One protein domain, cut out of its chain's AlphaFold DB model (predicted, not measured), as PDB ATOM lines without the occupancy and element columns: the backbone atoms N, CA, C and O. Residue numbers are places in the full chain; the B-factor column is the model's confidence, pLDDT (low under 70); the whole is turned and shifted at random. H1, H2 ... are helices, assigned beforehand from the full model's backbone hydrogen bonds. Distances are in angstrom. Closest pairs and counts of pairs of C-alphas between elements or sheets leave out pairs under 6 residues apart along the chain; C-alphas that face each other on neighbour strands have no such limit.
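This is residues 101 to 141 of the 141 residues of the protein "ESCRT-II complex subunit VPS25" of Intoshia linei (UniProt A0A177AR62). One longer helix, H1, makes an arm whose first part sticks out at residues 102 to 107; after it the chain arches out in a loop to a short helix, H2, and a tail without a named element, residues 130 to 141, folds back from H2 toward H1. It is an open, hook-like arrangement, with the two helices apart. The printed part has 41 residues with two named helices, H1 then H2, and no named strand; the class is all helix, though under half of the residues, 20 of 41, are in named elements. The whole is only just compact, close to loose, with a radius of gyration of the C-alphas of 10.4 A and spans of 29 by 22 by 17 A.

H1, residues 102 to 116, is the longest helix, with 15 residues. H2, residues 125 to 129, is apart from H1, with no C-alpha of the one within 8 A of the other. The link from H1 to H2 has 8 residues and is short. Residues 101 to 107, of which 102 to 107 belong to H1, stand free, and so do residues 118 to 127, of which 125 to 127 belong to H2. In H1 and H2 every O i to N i+4 pair is within hydrogen-bond range.

H1 begins with C-alpha 102 at (83.418, 5.874, 29.867) and ends with C-alpha 116 at (73.926, 14.400, 45.908), 20.5 A from first to last C-alpha. H2, residues 125 to 129, measures 6.2 A and ends with C-alpha 129 at (73.853, 20.403, 34.204).

The C-alphas of Thr 101 and Lys 133, the two farthest apart, are 28.9 A apart. The printed part has no cut and ends at the chain's last residue, Asn 141. The mean pLDDT of the printed part is 74.5, and residues 130 to 141 are under 70.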
ATOM      1  N   THR A 101      88.023   6.817  31.251       86.88
ATOM      2  CA  THR A 101      87.215   5.911  30.423       86.88
ATOM      3  C   THR A 101      85.725   6.170  30.647       86.88
ATOM      4  O   THR A 101      85.329   6.745  31.661       86.88
ATOM      5  N   ILE A 102      84.875   5.741  29.711       86.56
ATOM      6  CA  ILE A 102      83.418   5.874  29.867       86.56
ATOM      7  C   ILE A 102      82.956   5.183  31.157       86.56
ATOM      8  O   ILE A 102      82.161   5.753  31.894       86.56
ATOM      9  N   THR A 103      83.495   4.004  31.468       87.44
ATOM     10  CA  THR A 103      83.181   3.264  32.698       87.44
ATOM     11  C   THR A 103      83.557   4.053  33.948       87.44
ATOM     12  O   THR A 103      82.724   4.229  34.827       87.44
ATOM     13  N   GLU A 104      84.769   4.613  33.994       89.25
ATOM     14  CA  GLU A 104      85.205   5.467  35.107       89.25
ATOM     15  C   GLU A 104      84.310   6.708  35.245       89.25
ATOM     16  O   GLU A 104      83.939   7.083  36.353       89.25
ATOM     17  N   TRP A 105      83.922   7.334  34.129       86.56
ATOM     18  CA  TRP A 105      82.980   8.456  34.134       86.56
ATOM     19  C   TRP A 105      81.605   8.065  34.668       86.56
ATOM     20  O   TRP A 105      81.012   8.828  35.428       86.56
ATOM     21  N   VAL A 106      81.105   6.889  34.288       88.50
ATOM     22  CA  VAL A 106      79.843   6.344  34.795       88.50
ATOM     23  C   VAL A 106      79.934   6.124  36.301       88.50
ATOM     24  O   VAL A 106      79.030   6.542  37.016       88.50
ATOM     25  N   ASP A 107      81.030   5.556  36.798       89.75
ATOM     26  CA  ASP A 107      81.228   5.335  38.230       89.75
ATOM     27  C   ASP A 107      81.309   6.654  39.011       89.75
ATOM     28  O   ASP A 107      80.642   6.807  40.036       89.75
ATOM     29  N   ILE A 108      82.067   7.635  38.505       87.88
ATOM     30  CA  ILE A 108      82.150   8.986  39.085       87.88
ATOM     31  C   ILE A 108      80.759   9.620  39.142       87.88
ATOM     32  O   ILE A 108      80.347  10.122  40.187       87.88
ATOM     33  N   PHE A 109      80.024   9.571  38.032       86.81
ATOM     34  CA  PHE A 109      78.697  10.162  37.930       86.81
ATOM     35  C   PHE A 109      77.687   9.473  38.852       86.81
ATOM     36  O   PHE A 109      76.940  10.151  39.551       86.81
ATOM     37  N   ILE A 110      77.671   8.139  38.894       86.62
ATOM     38  CA  ILE A 110      76.773   7.370  39.759       86.62
ATOM     39  C   ILE A 110      77.079   7.644  41.234       86.62
ATOM     40  O   ILE A 110      76.149   7.814  42.022       86.62
ATOM     41  N   ASN A 111      78.354   7.687  41.621       88.56
ATOM     42  CA  ASN A 111      78.735   7.982  43.001       88.56
ATOM     43  C   ASN A 111      78.331   9.403  43.392       88.56
ATOM     44  O   ASN A 111      77.662   9.575  44.409       88.56
ATOM     45  N   TRP A 112      78.613  10.392  42.539       88.06
ATOM     46  CA  TRP A 112      78.131  11.756  42.745       88.06
ATOM     47  C   TRP A 112      76.603  11.795  42.875       88.06
ATOM     48  O   TRP A 112      76.084  12.352  43.837       88.06
ATOM     49  N   ALA A 113      75.871  11.146  41.966       85.56
ATOM     50  CA  ALA A 113      74.410  11.123  41.977       85.56
ATOM     51  C   ALA A 113      73.851  10.522  43.275       85.56
ATOM     52  O   ALA A 113      72.887  11.050  43.817       85.56
ATOM     53  N   ARG A 114      74.465   9.457  43.807       84.50
ATOM     54  CA  ARG A 114      74.064   8.838  45.084       84.50
ATOM     55  C   ARG A 114      74.302   9.740  46.292       84.50
ATOM     56  O   ARG A 114      73.509   9.704  47.225       84.50
ATOM     57  N   GLU A 115      75.393  10.499  46.296       85.75
ATOM     58  CA  GLU A 115      75.736  11.411  47.396       85.75
ATOM     59  C   GLU A 115      74.884  12.685  47.383       85.75
ATOM     60  O   GLU A 115      74.670  13.316  48.417       85.75
ATOM     61  N   THR A 116      74.396  13.051  46.202       82.38
ATOM     62  CA  THR A 116      73.926  14.400  45.908       82.38
ATOM     63  C   THR A 116      72.419  14.461  45.655       82.38
ATOM     64  O   THR A 116      71.759  15.433  46.026       82.38
ATOM     65  N   LEU A 117      71.847  13.439  45.014       82.25
ATOM     66  CA  LEU A 117      70.446  13.440  44.605       82.25
ATOM     67  C   LEU A 117      69.571  12.662  45.598       82.25
ATOM     68  O   LEU A 117      69.935  11.566  46.028       82.25
ATOM     69  N   PRO A 118      68.374  13.179  45.920       80.50
ATOM     70  CA  PRO A 118      67.354  12.421  46.628       80.50
ATOM     71  C   PRO A 118      67.029  11.078  45.954       80.50
ATOM     72  O   PRO A 118      66.781  10.998  44.748       80.50
ATOM     73  N   SER A 119      66.965  10.015  46.757       78.69
ATOM     74  CA  SER A 119      66.612   8.672  46.292       78.69
ATOM     75  C   SER A 119      65.231   8.632  45.630       78.69
ATOM     76  O   SER A 119      64.250   9.118  46.189       78.69
ATOM     77  N   GLY A 120      65.141   7.986  44.463       76.31
ATOM     78  CA  GLY A 120      63.874   7.731  43.762       76.31
ATOM     79  C   GLY A 120      63.365   8.872  42.873       76.31
ATOM     80  O   GLY A 120      62.276   8.748  42.314       76.31
ATOM     81  N   GLY A 121      64.126   9.960  42.713       79.19
ATOM     82  CA  GLY A 121      63.813  11.023  41.756       79.19
ATOM     83  C   GLY A 121      64.176  10.655  40.311       79.19
ATOM     84  O   GLY A 121      65.178   9.987  40.059       79.19
ATOM     85  N   ILE A 122      63.370  11.117  39.352       82.81
ATOM     86  CA  ILE A 122      63.725  11.127  37.926       82.81
ATOM     87  C   ILE A 122      64.323  12.499  37.628       82.81
ATOM     88  O   ILE A 122      63.681  13.513  37.894       82.81
ATOM     89  N   TYR A 123      65.530  12.517  37.067       82.31
ATOM     90  CA  TYR A 123      66.249  13.740  36.717       82.31
ATOM     91  C   TYR A 123      66.618  13.724  35.239       82.31
ATOM     92  O   TYR A 123      67.074  12.712  34.703       82.31
ATOM     93  N   THR A 124      66.435  14.855  34.573       85.62
ATOM     94  CA  THR A 124      66.883  15.060  33.196       85.62
ATOM     95  C   THR A 124      68.337  15.530  33.164       85.62
ATOM     96  O   THR A 124      68.815  16.184  34.088       85.62
ATOM     97  N   VAL A 125      69.046  15.270  32.062       80.19
ATOM     98  CA  VAL A 125      70.432  15.749  31.876       80.19
ATOM     99  C   VAL A 125      70.523  17.272  32.022       80.19
ATOM    100  O   VAL A 125      71.467  17.778  32.617       80.19
ATOM    101  N   HIS A 126      69.521  18.011  31.542       79.00
ATOM    102  CA  HIS A 126      69.484  19.465  31.680       79.00
ATOM    103  C   HIS A 126      69.410  19.909  33.148       79.00
ATOM    104  O   HIS A 126      70.131  20.815  33.540       79.00
ATOM    105  N   GLU A 127      68.586  19.268  33.979       79.25
ATOM    106  CA  GLU A 127      68.484  19.591  35.414       79.25
ATOM    107  C   GLU A 127      69.772  19.293  36.186       79.25
ATOM    108  O   GLU A 127      70.085  19.984  37.153       79.25
ATOM    109  N   LEU A 128      70.524  18.281  35.752       79.69
ATOM    110  CA  LEU A 128      71.812  17.929  36.345       79.69
ATOM    111  C   LEU A 128      72.924  18.908  35.943       79.69
ATOM    112  O   LEU A 128      73.835  19.152  36.728       79.69
ATOM    113  N   LEU A 129      72.852  19.471  34.733       75.06
ATOM    114  CA  LEU A 129      73.853  20.403  34.204       75.06
ATOM    115  C   LEU A 129      73.559  21.876  34.541       75.06
ATOM    116  O   LEU A 129      74.490  22.661  34.726       75.06
ATOM    117  N   CYS A 130      72.285  22.276  34.612       65.38
ATOM    118  CA  CYS A 130      71.867  23.643  34.924       65.38
ATOM    119  C   CYS A 130      71.654  23.826  36.434       65.38
ATOM    120  O   CYS A 130      70.573  23.638  36.985       65.38
ATOM    121  N   ASP A 131      72.736  24.266  37.065       54.50
ATOM    122  CA  ASP A 131      73.008  24.524  38.485       54.50
ATOM    123  C   ASP A 131      72.070  25.533  39.209       54.50
ATOM    124  O   ASP A 131      72.425  26.066  40.256       54.50
ATOM    125  N   GLU A 132      70.874  25.872  38.706       52.31
ATOM    126  CA  GLU A 132      70.029  26.884  39.376       52.31
ATOM    127  C   GLU A 132      69.308  26.360  40.626       52.31
ATOM    128  O   GLU A 132      69.149  27.107  41.593       52.31
ATOM    129  N   LYS A 133      68.926  25.076  40.655       49.78
ATOM    130  CA  LYS A 133      68.254  24.450  41.812       49.78
ATOM    131  C   LYS A 133      69.210  23.706  42.759       49.78
ATOM    132  O   LYS A 133      68.850  23.465  43.907       49.78
ATOM    133  N   ASN A 134      70.437  23.419  42.315       51.00
ATOM    134  CA  ASN A 134      71.386  22.517  42.983       51.00
ATOM    135  C   ASN A 134      72.718  23.197  43.374       51.00
ATOM    136  O   ASN A 134      73.717  22.522  43.586       51.00
ATOM    137  N   LYS A 135      72.736  24.525  43.572       50.09
ATOM    138  CA  LYS A 135      73.953  25.296  43.929       50.09
ATOM    139  C   LYS A 135      74.729  24.799  45.161       50.09
ATOM    140  O   LYS A 135      75.875  25.189  45.358       50.09
ATOM    141  N   HIS A 136      74.107  23.992  46.020       51.75
ATOM    142  CA  HIS A 136      74.695  23.460  47.254       51.75
ATOM    143  C   HIS A 136      75.381  22.095  47.070       51.75
ATOM    144  O   HIS A 136      75.972  21.585  48.014       51.75
ATOM    145  N   LEU A 137      75.314  21.512  45.873       50.00
ATOM    146  CA  LEU A 137      75.563  20.088  45.649       50.00
ATOM    147  C   LEU A 137      76.900  19.761  44.960       50.00
ATOM    148  O   LEU A 137      77.202  18.599  44.712       50.00
ATOM    149  N   GLY A 138      77.751  20.768  44.744       49.72
ATOM    150  CA  GLY A 138      79.121  20.580  44.259       49.72
ATOM    151  C   GLY A 138      79.196  20.193  42.777       49.72
ATOM    152  O   GLY A 138      78.416  19.399  42.259       49.72
ATOM    153  N   LYS A 139      80.157  20.785  42.061       50.59
ATOM    154  CA  LYS A 139      80.379  20.485  40.643       50.59
ATOM    155  C   LYS A 139      81.129  19.165  40.497       50.59
ATOM    156  O   LYS A 139      82.119  18.948  41.194       50.59
ATOM    157  N   ILE A 140      80.702  18.337  39.546       52.12
ATOM    158  CA  ILE A 140      81.487  17.196  39.065       52.12
ATOM    159  C   ILE A 140      82.724  17.779  38.358       52.12
ATOM    160  O   ILE A 140      82.581  18.437  37.327       52.12
ATOM    161  N   ASN A 141      83.912  17.617  38.952       45.28
ATOM    162  CA  ASN A 141      85.202  18.068  38.403       45.28
ATOM    163  C   ASN A 141      85.934  16.933  37.685       45.28
ATOM    164  O   ASN A 141      86.069  15.850  38.296       45.28
TER     165      ASN A 141